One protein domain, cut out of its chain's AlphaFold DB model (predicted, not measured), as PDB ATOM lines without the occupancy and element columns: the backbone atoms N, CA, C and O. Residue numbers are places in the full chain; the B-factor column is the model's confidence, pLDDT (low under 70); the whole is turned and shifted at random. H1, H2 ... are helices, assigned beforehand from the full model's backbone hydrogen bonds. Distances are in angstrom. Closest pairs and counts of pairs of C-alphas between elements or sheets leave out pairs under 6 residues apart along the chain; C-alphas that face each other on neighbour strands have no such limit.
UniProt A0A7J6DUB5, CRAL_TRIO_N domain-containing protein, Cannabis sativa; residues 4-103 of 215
ATOM      1  N   THR A   4     183.952 240.959 128.285       63.06
ATOM      2  CA  THR A   4     185.107 240.189 128.778       63.06
ATOM      3  C   THR A   4     184.887 239.566 130.159       63.06
ATOM      4  O   THR A   4     185.356 238.456 130.402       63.06
ATOM      5  N   GLN A   5     184.151 240.235 131.051       60.81
ATOM      6  CA  GLN A   5     183.824 239.717 132.384       60.81
ATOM      7  C   GLN A   5     182.791 238.585 132.299       60.81
ATOM      8  O   GLN A   5     182.907 237.595 133.018       60.81
ATOM      9  N   ASN A   6     181.843 238.693 131.363       65.81
ATOM     10  CA  ASN A   6     180.846 237.654 131.109       65.81
ATOM     11  C   ASN A   6     181.490 236.381 130.532       65.81
ATOM     12  O   ASN A   6     181.256 235.281 131.020       65.81
ATOM     13  N   ARG A   7     182.414 236.545 129.575       70.81
ATOM     14  CA  ARG A   7     183.128 235.427 128.940       70.81
ATOM     15  C   ARG A   7     184.033 234.667 129.919       70.81
ATOM     16  O   ARG A   7     184.126 233.446 129.859       70.81
ATOM     17  N   GLY A   8     184.692 235.371 130.845       72.56
ATOM     18  CA  GLY A   8     185.499 234.742 131.899       72.56
ATOM     19  C   GLY A   8     184.669 233.922 132.896       72.56
ATOM     20  O   GLY A   8     185.106 232.853 133.322       72.56
ATOM     21  N   ALA A   9     183.464 234.391 133.232       73.94
ATOM     22  CA  ALA A   9     182.534 233.659 134.091       73.94
ATOM     23  C   ALA A   9     182.002 232.387 133.406       73.94
ATOM     24  O   ALA A   9     182.003 231.324 134.022       73.94
ATOM     25  N   GLU A  10     181.646 232.470 132.122       78.62
ATOM     26  CA  GLU A  10     181.203 231.321 131.318       78.62
ATOM     27  C   GLU A  10     182.277 230.226 131.227       78.62
ATOM     28  O   GLU A  10     181.987 229.052 131.451       78.62
ATOM     29  N   PHE A  11     183.541 230.591 130.981       81.88
ATOM     30  CA  PHE A  11     184.641 229.618 130.959       81.88
ATOM     31  C   PHE A  11     184.884 228.959 132.320       81.88
ATOM     32  O   PHE A  11     185.198 227.769 132.382       81.88
ATOM     33  N   LYS A  12     184.747 229.715 133.416       80.06
ATOM     34  CA  LYS A  12     184.854 229.163 134.770       80.06
ATOM     35  C   LYS A  12     183.717 228.176 135.045       80.06
ATOM     36  O   LYS A  12     183.983 227.089 135.545       80.06
ATOM     37  N   GLN A  13     182.488 228.530 134.672       83.94
ATOM     38  CA  GLN A  13     181.322 227.662 134.827       83.94
ATOM     39  C   GLN A  13     181.470 226.365 134.024       83.94
ATOM     40  O   GLN A  13     181.203 225.287 134.545       83.94
ATOM     41  N   LEU A  14     181.963 226.454 132.785       88.56
ATOM     42  CA  LEU A  14     182.197 225.284 131.942       88.56
ATOM     43  C   LEU A  14     183.206 224.318 132.578       88.56
ATOM     44  O   LEU A  14     182.969 223.116 132.604       88.56
ATOM     45  N   ARG A  15     184.307 224.836 133.139       88.50
ATOM     46  CA  ARG A  15     185.309 224.009 133.834       88.50
ATOM     47  C   ARG A  15     184.738 223.297 135.057       88.50
ATOM     48  O   ARG A  15     185.057 222.134 135.270       88.50
ATOM     49  N   VAL A  16     183.900 223.982 135.833       89.62
ATOM     50  CA  VAL A  16     183.211 223.385 136.985       89.62
ATOM     51  C   VAL A  16     182.298 222.246 136.536       89.62
ATOM     52  O   VAL A  16     182.350 221.172 137.126       89.62
ATOM     53  N   GLN A  17     181.520 222.448 135.468       90.31
ATOM     54  CA  GLN A  17     180.642 221.402 134.943       90.31
ATOM     55  C   GLN A  17     181.438 220.195 134.441       90.31
ATOM     56  O   GLN A  17     181.087 219.067 134.756       90.31
ATOM     57  N   MET A  18     182.526 220.422 133.702       93.19
ATOM     58  CA  MET A  18     183.383 219.337 133.213       93.19
ATOM     59  C   MET A  18     183.966 218.508 134.362       93.19
ATOM     60  O   MET A  18     183.895 217.286 134.312       93.19
ATOM     61  N   ALA A  19     184.480 219.163 135.408       94.94
ATOM     62  CA  ALA A  19     185.005 218.471 136.582       94.94
ATOM     63  C   ALA A  19     183.915 217.683 137.325       94.94
ATOM     64  O   ALA A  19     184.181 216.592 137.814       94.94
ATOM     65  N   LEU A  20     182.689 218.213 137.402       94.31
ATOM     66  CA  LEU A  20     181.561 217.514 138.017       94.31
ATOM     67  C   LEU A  20     181.161 216.259 137.229       94.31
ATOM     68  O   LEU A  20     180.961 215.213 137.840       94.31
ATOM     69  N   GLU A  21     181.065 216.344 135.902       95.00
ATOM     70  CA  GLU A  21     180.730 215.183 135.065       95.00
ATOM     71  C   GLU A  21     181.827 214.113 135.109       95.00
ATOM     72  O   GLU A  21     181.529 212.945 135.340       95.00
ATOM     73  N   GLU A  22     183.101 214.506 135.010       96.62
ATOM     74  CA  GLU A  22     184.231 213.579 135.166       96.62
ATOM     75  C   GLU A  22     184.210 212.904 136.548       96.62
ATOM     76  O   GLU A  22     184.411 211.697 136.679       96.62
ATOM     77  N   PHE A  23     183.899 213.664 137.600       96.12
ATOM     78  CA  PHE A  23     183.798 213.131 138.952       96.12
ATOM     79  C   PHE A  23     182.663 212.112 139.110       96.12
ATOM     80  O   PHE A  23     182.853 211.086 139.765       96.12
ATOM     81  N   LYS A  24     181.504 212.350 138.481       94.56
ATOM     82  CA  LYS A  24     180.391 211.388 138.453       94.56
ATOM     83  C   LYS A  24     180.800 210.077 137.793       94.56
ATOM     84  O   LYS A  24     180.502 209.021 138.347       94.56
ATOM     85  N   GLU A  25     181.498 210.135 136.659       94.69
ATOM     86  CA  GLU A  25     181.990 208.940 135.962       94.69
ATOM     87  C   GLU A  25     182.936 208.128 136.858       94.69
ATOM     88  O   GLU A  25     182.729 206.928 137.053       94.69
ATOM     89  N   VAL A  26     183.909 208.792 137.498       95.19
ATOM     90  CA  VAL A  26     184.860 208.142 138.418       95.19
ATOM     91  C   VAL A  26     184.145 207.488 139.604       95.19
ATOM     92  O   VAL A  26     184.451 206.346 139.956       95.19
ATOM     93  N   VAL A  27     183.178 208.172 140.224       93.31
ATOM     94  CA  VAL A  27     182.408 207.613 141.348       93.31
ATOM     95  C   VAL A  27     181.537 206.444 140.893       93.31
ATOM     96  O   VAL A  27     181.466 205.429 141.587       93.31
ATOM     97  N   GLN A  28     180.903 206.549 139.725       92.19
ATOM     98  CA  GLN A  28     180.083 205.481 139.167       92.19
ATOM     99  C   GLN A  28     180.914 204.220 138.899       92.19
ATOM    100  O   GLN A  28     180.476 203.116 139.231       92.19
ATOM    101  N   ASP A  29     182.109 204.361 138.332       92.12
ATOM    102  CA  ASP A  29     183.006 203.233 138.082       92.12
ATOM    103  C   ASP A  29     183.546 202.629 139.378       92.12
ATOM    104  O   ASP A  29     183.539 201.408 139.541       92.12
ATOM    105  N   ALA A  30     183.917 203.462 140.351       91.19
ATOM    106  CA  ALA A  30     184.327 203.005 141.673       91.19
ATOM    107  C   ALA A  30     183.217 202.233 142.402       91.19
ATOM    108  O   ALA A  30     183.480 201.225 143.061       91.19
ATOM    109  N   LEU A  31     181.958 202.659 142.260       88.69
ATOM    110  CA  LEU A  31     180.819 201.914 142.786       88.69
ATOM    111  C   LEU A  31     180.707 200.550 142.105       88.69
ATOM    112  O   LEU A  31     180.702 199.551 142.818       88.69
ATOM    113  N   LYS A  32     180.713 200.482 140.763       88.00
ATOM    114  CA  LYS A  32     180.683 199.207 140.011       88.00
ATOM    115  C   LYS A  32     181.805 198.250 140.429       88.00
ATOM    116  O   LYS A  32     181.585 197.044 140.472       88.00
ATOM    117  N   ASN A  33     182.982 198.787 140.746       87.50
ATOM    118  CA  ASN A  33     184.154 198.020 141.170       87.50
ATOM    119  C   ASN A  33     184.177 197.700 142.676       87.50
ATOM    120  O   ASN A  33     185.121 197.072 143.146       87.50
ATOM    121  N   HIS A  34     183.151 198.105 143.434       82.81
ATOM    122  CA  HIS A  34     183.056 197.930 144.887       82.81
ATOM    123  C   HIS A  34     184.184 198.611 145.685       82.81
ATOM    124  O   HIS A  34     184.487 198.222 146.812       82.81
ATOM    125  N   ASP A  35     184.758 199.689 145.151       84.25
ATOM    126  CA  ASP A  35     185.908 200.391 145.735       84.25
ATOM    127  C   ASP A  35     185.600 201.123 147.051       84.25
ATOM    128  O   ASP A  35     186.526 201.521 147.763       84.25
ATOM    129  N   PHE A  36     184.317 201.326 147.365       81.31
ATOM    130  CA  PHE A  36     183.834 201.990 148.581       81.31
ATOM    131  C   PHE A  36     183.516 201.029 149.734       81.31
ATOM    132  O   PHE A  36     183.161 201.489 150.817       81.31
ATOM    133  N   ILE A  37     183.595 199.714 149.514       71.19
ATOM    134  CA  ILE A  37     183.274 198.712 150.533       71.19
ATOM    135  C   ILE A  37     184.578 198.299 151.218       71.19
ATOM    136  O   ILE A  37     185.502 197.805 150.570       71.19
ATOM    137  N   THR A  38     184.676 198.491 152.532       60.94
ATOM    138  CA  THR A  38     185.743 197.848 153.304       60.94
ATOM    139  C   THR A  38     185.474 196.344 153.386       60.94
ATOM    140  O   THR A  38     184.327 195.942 153.595       60.94
ATOM    141  N   PRO A  39     186.486 195.473 153.200       54.94
ATOM    142  CA  PRO A  39     186.283 194.046 153.407       54.94
ATOM    143  C   PRO A  39     185.784 193.825 154.844       54.94
ATOM    144  O   PRO A  39     186.331 194.444 155.764       54.94
ATOM    145  N   PRO A  40     184.750 192.988 155.052       50.44
ATOM    146  CA  PRO A  40     184.185 192.784 156.377       50.44
ATOM    147  C   PRO A  40     185.277 192.301 157.343       50.44
ATOM    148  O   PRO A  40     186.156 191.531 156.930       50.44
ATOM    149  N   PRO A  41     185.254 192.720 158.624       46.25
ATOM    150  CA  PRO A  41     186.118 192.113 159.628       46.25
ATOM    151  C   PRO A  41     185.886 190.593 159.614       46.25
ATOM    152  O   PRO A  41     184.741 190.162 159.450       46.25
ATOM    153  N   PRO A  42     186.939 189.761 159.739       38.97
ATOM    154  CA  PRO A  42     186.792 188.315 159.629       38.97
ATOM    155  C   PRO A  42     185.757 187.825 160.657       38.97
ATOM    156  O   PRO A  42     185.957 188.033 161.857       38.97
ATOM    157  N   PRO A  43     184.649 187.194 160.228       46.00
ATOM    158  CA  PRO A  43     183.607 186.778 161.151       46.00
ATOM    159  C   PRO A  43     184.086 185.588 162.000       46.00
ATOM    160  O   PRO A  43     184.733 184.672 161.471       46.00
ATOM    161  N   PRO A  44     183.721 185.499 163.291       47.69
ATOM    162  CA  PRO A  44     183.706 184.215 163.972       47.69
ATOM    163  C   PRO A  44     182.604 183.347 163.340       47.69
ATOM    164  O   PRO A  44     181.438 183.475 163.671       47.69
ATOM    165  N   LYS A  45     183.005 182.495 162.385       44.25
ATOM    166  CA  LYS A  45     182.284 181.357 161.772       44.25
ATOM    167  C   LYS A  45     180.744 181.452 161.645       44.25
ATOM    168  O   LYS A  45     180.023 181.179 162.595       44.25
ATOM    169  N   LYS A  46     180.332 181.507 160.367       44.69
ATOM    170  CA  LYS A  46     179.030 181.164 159.753       44.69
ATOM    171  C   LYS A  46     177.899 182.182 159.901       44.69
ATOM    172  O   LYS A  46     177.077 182.061 160.792       44.69
ATOM    173  N   GLU A  47     177.784 183.027 158.883       41.75
ATOM    174  CA  GLU A  47     176.570 183.192 158.072       41.75
ATOM    175  C   GLU A  47     176.997 183.782 156.716       41.75
ATOM    176  O   GLU A  47     177.889 184.625 156.649       41.75
ATOM    177  N   GLU A  48     176.473 183.229 155.621       48.97
ATOM    178  CA  GLU A  48     176.725 183.703 154.257       48.97
ATOM    179  C   GLU A  48     175.996 185.038 154.064       48.97
ATOM    180  O   GLU A  48     174.780 185.054 153.878       48.97
ATOM    181  N   GLU A  49     176.716 186.159 154.122       41.62
ATOM    182  CA  GLU A  49     176.131 187.478 153.879       41.62
ATOM    183  C   GLU A  49     176.465 187.955 152.458       41.62
ATOM    184  O   GLU A  49     177.617 188.189 152.086       41.62
ATOM    185  N   VAL A  50     175.418 188.029 151.639       40.78
ATOM    186  CA  VAL A  50     175.420 188.508 150.254       40.78
ATOM    187  C   VAL A  50     175.940 189.947 150.218       40.78
ATOM    188  O   VAL A  50     175.453 190.796 150.965       40.78
ATOM    189  N   ALA A  51     176.910 190.222 149.339       44.47
ATOM    190  CA  ALA A  51     177.483 191.554 149.145       44.47
ATOM    191  C   ALA A  51     176.377 192.630 149.054       44.47
ATOM    192  O   ALA A  51     175.395 192.430 148.329       44.47
ATOM    193  N   PRO A  52     176.491 193.761 149.778       47.59
ATOM    194  CA  PRO A  52     175.467 194.792 149.737       47.59
ATOM    195  C   PRO A  52     175.306 195.317 148.295       47.59
ATOM    196  O   PRO A  52     176.311 195.601 147.640       47.59
ATOM    197  N   PRO A  53     174.064 195.448 147.785       49.41
ATOM    198  CA  PRO A  53     173.796 196.020 146.471       49.41
ATOM    199  C   PRO A  53     174.471 197.385 146.285       49.41
ATOM    200  O   PRO A  53     174.520 198.185 147.220       49.41
ATOM    201  N   LEU A  54     174.916 197.659 145.055       49.59
ATOM    202  CA  LEU A  54     175.526 198.920 144.594       49.59
ATOM    203  C   LEU A  54     174.718 200.182 144.976       49.59
ATOM    204  O   LEU A  54     175.270 201.274 145.045       49.59
ATOM    205  N   GLU A  55     173.430 200.016 145.279       51.22
ATOM    206  CA  GLU A  55     172.477 201.045 145.716       51.22
ATOM    207  C   GLU A  55     172.630 201.494 147.186       51.22
ATOM    208  O   GLU A  55     171.917 202.393 147.622       51.22
ATOM    209  N   LYS A  56     173.533 200.898 147.984       67.44
ATOM    210  CA  LYS A  56     173.596 201.149 149.442       67.44
ATOM    211  C   LYS A  56     174.614 202.193 149.908       67.44
ATOM    212  O   LYS A  56     174.632 202.509 151.097       67.44
ATOM    213  N   VAL A  57     175.472 202.725 149.037       85.69
ATOM    214  CA  VAL A  57     176.473 203.711 149.477       85.69
ATOM    215  C   VAL A  57     175.853 205.105 149.484       85.69
ATOM    216  O   VAL A  57     175.507 205.656 148.438       85.69
ATOM    217  N   SER A  58     175.728 205.677 150.679       89.38
ATOM    218  CA  SER A  58     175.226 207.032 150.890       89.38
ATOM    219  C   SER A  58     176.218 207.863 151.696       89.38
ATOM    220  O   SER A  58     177.047 207.338 152.444       89.38
ATOM    221  N   ILE A  59     176.126 209.178 151.548       90.25
ATOM    222  CA  ILE A  59     176.816 210.135 152.405       90.25
ATOM    223  C   ILE A  59     175.810 211.189 152.851       90.25
ATOM    224  O   ILE A  59     175.002 211.666 152.059       90.25
ATOM    225  N   TRP A  60     175.807 211.490 154.150       87.88
ATOM    226  CA  TRP A  60     174.873 212.441 154.765       87.88
ATOM    227  C   TRP A  60     173.387 212.164 154.462       87.88
ATOM    228  O   TRP A  60     172.579 213.083 154.379       87.88
ATOM    229  N   GLY A  61     173.018 210.888 154.309       86.44
ATOM    230  CA  GLY A  61     171.646 210.464 154.010       86.44
ATOM    231  C   GLY A  61     171.242 210.550 152.533       86.44
ATOM    232  O   GLY A  61     170.086 210.273 152.224       86.44
ATOM    233  N   ILE A  62     172.164 210.896 151.628       87.88
ATOM    234  CA  ILE A  62     171.912 210.979 150.183       87.88
ATOM    235  C   ILE A  62     172.695 209.865 149.461       87.88
ATOM    236  O   ILE A  62     173.906 209.732 149.683       87.88
ATOM    237  N   PRO A  63     172.043 209.036 148.621       90.25
ATOM    238  CA  PRO A  63     172.722 208.026 147.808       90.25
ATOM    239  C   PRO A  63     173.742 208.642 146.841       90.25
ATOM    240  O   PRO A  63     173.468 209.652 146.199       90.25
ATOM    241  N   LEU A  64     174.911 208.014 146.670       89.38
ATOM    242  CA  LEU A  64     175.943 208.523 145.748       89.38
ATOM    243  C   LEU A  64     175.552 208.443 144.258       89.38
ATOM    244  O   LEU A  64     176.250 209.009 143.423       89.38
ATOM    245  N   LEU A  65     174.459 207.757 143.910       80.75
ATOM    246  CA  LEU A  65     173.881 207.719 142.565       80.75
ATOM    247  C   LEU A  65     172.355 207.805 142.648       80.75
ATOM    248  O   LEU A  65     171.752 207.238 143.556       80.75
ATOM    249  N   GLY A  66     171.737 208.447 141.655       74.25
ATOM    250  CA  GLY A  66     170.278 208.452 141.487       74.25
ATOM    251  C   GLY A  66     169.529 209.573 142.213       74.25
ATOM    252  O   GLY A  66     168.301 209.555 142.216       74.25
ATOM    253  N   ASP A  67     170.238 210.548 142.785       81.62
ATOM    254  CA  ASP A  67     169.656 211.735 143.415       81.62
ATOM    255  C   ASP A  67     170.318 213.005 142.858       81.62
ATOM    256  O   ASP A  67     171.543 213.096 142.784       81.62
ATOM    257  N   GLU A  68     169.521 213.994 142.451       81.62
ATOM    258  CA  GLU A  68     170.026 215.269 141.918       81.62
ATOM    259  C   GLU A  68     170.791 216.089 142.969       81.62
ATOM    260  O   GLU A  68     171.675 216.880 142.634       81.62
ATOM    261  N   ARG A  69     170.508 215.855 144.256       84.50
ATOM    262  CA  ARG A  69     171.199 216.485 145.389       84.50
ATOM    263  C   ARG A  69     172.652 216.031 145.514       84.50
ATOM    264  O   ARG A  69     173.462 216.711 146.148       84.50
ATOM    265  N   THR A  70     173.005 214.903 144.902       89.06
ATOM    266  CA  THR A  70     174.369 214.365 144.919       89.06
ATOM    267  C   THR A  70     175.360 215.297 144.225       89.06
ATOM    268  O   THR A  70     176.499 215.413 144.675       89.06
ATOM    269  N   ASP A  71     174.924 216.059 143.221       90.19
ATOM    270  CA  ASP A  71     175.759 217.058 142.548       90.19
ATOM    271  C   ASP A  71     176.265 218.117 143.535       90.19
ATOM    272  O   ASP A  71     177.450 218.456 143.548       90.19
ATOM    273  N   SER A  72     175.393 218.585 144.433       86.31
ATOM    274  CA  SER A  72     175.750 219.537 145.489       86.31
ATOM    275  C   SER A  72     176.780 218.962 146.458       86.31
ATOM    276  O   SER A  72     177.664 219.688 146.914       86.31
ATOM    277  N   ILE A  73     176.703 217.665 146.765       88.81
ATOM    278  CA  ILE A  73     177.703 216.975 147.589       88.81
ATOM    279  C   ILE A  73     179.033 216.909 146.841       88.81
ATOM    280  O   ILE A  73     180.064 217.309 147.376       88.81
ATOM    281  N   PHE A  74     179.026 216.458 145.592       92.56
ATOM    282  CA  PHE A  74     180.230 216.330 144.773       92.56
ATOM    283  C   PHE A  74     180.958 217.658 144.593       92.56
ATOM    284  O   PHE A  74     182.179 217.721 144.743       92.56
ATOM    285  N   LEU A  75     180.217 218.747 144.387       90.12
ATOM    286  CA  LEU A  75     180.783 220.090 144.310       90.12
ATOM    287  C   LEU A  75     181.503 220.513 145.597       90.12
ATOM    288  O   LEU A  75     182.479 221.256 145.510       90.12
ATOM    289  N   LYS A  76     181.093 220.027 146.777       87.75
ATOM    290  CA  LYS A  76     181.800 220.293 148.043       87.75
ATOM    291  C   LYS A  76     183.168 219.616 148.079       87.75
ATOM    292  O   LYS A  76     184.162 220.267 148.393       87.75
ATOM    293  N   PHE A  77     183.242 218.344 147.690       92.44
ATOM    294  CA  PHE A  77     184.513 217.613 147.604       92.44
ATOM    295  C   PHE A  77     185.437 218.200 146.531       92.44
ATOM    296  O   PHE A  77     186.622 218.411 146.787       92.44
ATOM    297  N   LEU A  78     184.887 218.537 145.360       92.31
ATOM    298  CA  LEU A  78     185.633 219.182 144.282       92.31
ATOM    299  C   LEU A  78     186.164 220.550 144.717       92.31
ATOM    300  O   LEU A  78     187.358 220.806 144.586       92.31
ATOM    301  N   LYS A  79     185.326 221.421 145.290       89.56
ATOM    302  CA  LYS A  79     185.745 222.756 145.750       89.56
ATOM    303  C   LYS A  79     186.844 222.667 146.814       89.56
ATOM    304  O   LYS A  79     187.853 223.355 146.677       89.56
ATOM    305  N   ALA A  80     186.720 221.749 147.777       87.38
ATOM    306  CA  ALA A  80     187.736 221.508 148.807       87.38
ATOM    307  C   ALA A  80     189.087 221.018 148.253       87.38
ATOM    308  O   ALA A  80     190.096 221.031 148.963       87.38
ATOM    309  N   ARG A  81     189.123 220.555 146.999       92.88
ATOM    310  CA  ARG A  81     190.326 220.098 146.292       92.88
ATOM    311  C   ARG A  81     190.592 220.897 145.020       92.88
ATOM    312  O   ARG A  81     191.240 220.407 144.107       92.88
ATOM    313  N   ASN A  82     190.131 222.150 144.965       90.19
ATOM    314  CA  ASN A  82     190.360 223.061 143.836       90.19
ATOM    315  C   ASN A  82     189.950 222.479 142.470       90.19
ATOM    316  O   ASN A  82     190.561 222.790 141.450       90.19
ATOM    317  N   PHE A  83     188.893 221.667 142.459       91.38
ATOM    318  CA  PHE A  83     188.376 220.929 141.307       91.38
ATOM    319  C   PHE A  83     189.359 219.899 140.719       91.38
ATOM    320  O   PHE A  83     189.216 219.520 139.560       91.38
ATOM    321  N   ASP A  84     190.321 219.410 141.509       95.88
ATOM    322  CA  ASP A  84     191.082 218.203 141.178       95.88
ATOM    323  C   ASP A  84     190.214 216.961 141.430       95.88
ATOM    324  O   ASP A  84     189.907 216.604 142.571       95.88
ATOM    325  N   VAL A  85     189.790 216.317 140.343       97.19
ATOM    326  CA  VAL A  85     188.877 215.165 140.352       97.19
ATOM    327  C   VAL A  85     189.470 213.981 141.118       97.19
ATOM    328  O   VAL A  85     188.764 213.312 141.875       97.19
ATOM    329  N   LYS A  86     190.774 213.728 140.969       96.62
ATOM    330  CA  LYS A  86     191.444 212.583 141.587       96.62
ATOM    331  C   LYS A  86     191.549 212.770 143.098       96.62
ATOM    332  O   LYS A  86     191.209 211.858 143.854       96.62
ATOM    333  N   ASP A  87     191.988 213.943 143.540       96.12
ATOM    334  CA  ASP A  87     192.129 214.241 144.964       96.12
ATOM    335  C   ASP A  87     190.765 214.351 145.656       96.12
ATOM    336  O   ASP A  87     190.601 213.868 146.782       96.12
ATOM    337  N   ALA A  88     189.759 214.918 144.978       95.69
ATOM    338  CA  ALA A  88     188.377 214.913 145.455       95.69
ATOM    339  C   ALA A  88     187.847 213.483 145.625       95.69
ATOM    340  O   ALA A  88     187.160 213.189 146.606       95.69
ATOM    341  N   PHE A  89     188.206 212.572 144.716       96.25
ATOM    342  CA  PHE A  89     187.736 211.187 144.756       96.25
ATOM    343  C   PHE A  89     188.372 210.424 145.910       96.25
ATOM    344  O   PHE A  89     187.678 209.742 146.662       96.25
ATOM    345  N   ILE A  90     189.683 210.593 146.105       95.06
ATOM    346  CA  ILE A  90     190.397 210.032 147.255       95.06
ATOM    347  C   ILE A  90     189.776 210.539 148.560       95.06
ATOM    348  O   ILE A  90     189.551 209.747 149.476       95.06
ATOM    349  N   MET A  91     189.457 211.836 148.640       94.31
ATOM    350  CA  MET A  91     188.796 212.413 149.808       94.31
ATOM    351  C   MET A  91     187.424 211.770 150.054       94.31
ATOM    352  O   MET A  91     187.203 211.250 151.143       94.31
ATOM    353  N   LEU A  92     186.545 211.720 149.045       95.06
ATOM    354  CA  LEU A  92     185.219 211.100 149.155       95.06
ATOM    355  C   LEU A  92     185.309 209.629 149.581       95.06
ATOM    356  O   LEU A  92     184.613 209.208 150.504       95.06
ATOM    357  N   LYS A  93     186.191 208.853 148.946       93.94
ATOM    358  CA  LYS A  93     186.418 207.438 149.268       93.94
ATOM    359  C   LYS A  93     186.849 207.248 150.718       93.94
ATOM    360  O   LYS A  93     186.290 206.401 151.415       93.94
ATOM    361  N   ASN A  94     187.802 208.052 151.186       93.50
ATOM    362  CA  ASN A  94     188.261 208.000 152.570       93.50
ATOM    363  C   ASN A  94     187.152 208.394 153.550       93.50
ATOM    364  O   ASN A  94     187.002 207.734 154.574       93.50
ATOM    365  N   THR A  95     186.343 209.403 153.222       93.62
ATOM    366  CA  THR A  95     185.205 209.808 154.052       93.62
ATOM    367  C   THR A  95     184.162 208.703 154.156       93.62
ATOM    368  O   THR A  95     183.750 208.358 155.260       93.62
ATOM    369  N   VAL A  96     183.757 208.094 153.039       92.56
ATOM    370  CA  VAL A  96     182.795 206.978 153.040       92.56
ATOM    371  C   VAL A  96     183.315 205.809 153.877       92.56
ATOM    372  O   VAL A  96     182.589 205.289 154.724       92.56
ATOM    373  N   LYS A  97     184.587 205.444 153.701       90.56
ATOM    374  CA  LYS A  97     185.238 204.388 154.479       90.56
ATOM    375  C   LYS A  97     185.251 204.704 155.977       90.56
ATOM    376  O   LYS A  97     184.832 203.875 156.779       90.56
ATOM    377  N   TRP A  98     185.675 205.910 156.351       92.00
ATOM    378  CA  TRP A  98     185.697 206.344 157.746       92.00
ATOM    379  C   TRP A  98     184.299 206.297 158.378       92.00
ATOM    380  O   TRP A  98     184.149 205.801 159.490       92.00
ATOM    381  N   ARG A  99     183.258 206.743 157.661       91.19
ATOM    382  CA  ARG A  99     181.869 206.693 158.150       91.19
ATOM    383  C   ARG A  99     181.411 205.271 158.459       91.19
ATOM    384  O   ARG A  99     180.741 205.061 159.471       91.19
ATOM    385  N   GLN A 100     181.761 204.319 157.591       88.31
ATOM    386  CA  GLN A 100     181.455 202.901 157.780       88.31
ATOM    387  C   GLN A 100     182.196 202.341 158.999       88.31
ATOM    388  O   GLN A 100     181.572 201.738 159.866       88.31
ATOM    389  N   GLU A 101     183.505 202.586 159.099       88.62
ATOM    390  CA  GLU A 101     184.346 202.102 160.203       88.62
ATOM    391  C   GLU A 101     183.934 202.692 161.558       88.62
ATOM    392  O   GLU A 101     183.899 201.984 162.561       88.62
ATOM    393  N   TYR A 102     183.571 203.977 161.586       88.44
ATOM    394  CA  TYR A 102     183.091 204.657 162.788       88.44
ATOM    395  C   TYR A 102     181.640 204.273 163.144       88.44
ATOM    396  O   TYR A 102     181.180 204.522 164.258       88.44
ATOM    397  N   GLY A 103     180.903 203.658 162.211       88.31
ATOM    398  CA  GLY A 103     179.518 203.234 162.410       88.31
ATOM    399  C   GLY A 103     178.531 204.399 162.506       88.31
ATOM    400  O   GLY A 103     177.575 204.321 163.276       88.31
TER     401      GLY A 103
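AT A GLANCE: This is residues 4 to 103 of the 215 residues of the protein "CRAL_TRIO_N domain-containing protein" of Cannabis sativa (UniProt A0A7J6DUB5). Two shorter crossed helices, H2 and H3, pack on the later part of the long helix H1; residues 4 to 14 of H1 stick out at one end and loop residues 41 to 48 at the other. The 100 printed residues, with named helices H1, H2, H3 in that order and no named strand, are all helix by class and loose, radius of gyration of the C-alphas 16.6 A, spanning 67 by 22 by 21 A.

HOW THE PARTS SIT: H1, residues 4 to 32, touches H2, residues 70 to 80, with residues 19 to 23 alone, closest C-alphas Leu 20 and Leu 75 at 6.8 A, a steep tilt of 69 degrees, only just short of perpendicular, opposite ways. H3, residues 85 to 102, touches H1 with residues 85 to 89 alone, closest C-alphas Phe 23 and Val 85 at 5.6 A, a steep tilt of 47 degrees, the same way. H2 and H3 touch, closest C-alphas Phe 77 and Ala 88 at 5.2 A, only just about perpendicular at 71 degrees. In H1, H2 and H3 every O i to N i+4 pair is within hydrogen-bond range.

IN THESE COORDINATES: H1 runs 42.7 A from C-alpha 4 at (185.107, 240.189, 128.778), H2 15.6 A, and H3 25.4 A to C-alpha 102 at (183.091, 204.657, 162.788).

THE WHOLE: The C-alphas farthest apart, Thr 4 and Lys 45, are 67.5 A apart. The printed part has no cut; the link H1 to H2 is long, 37 residues. pLDDT is under 70 at residues 4 to 6 and 38 to 56.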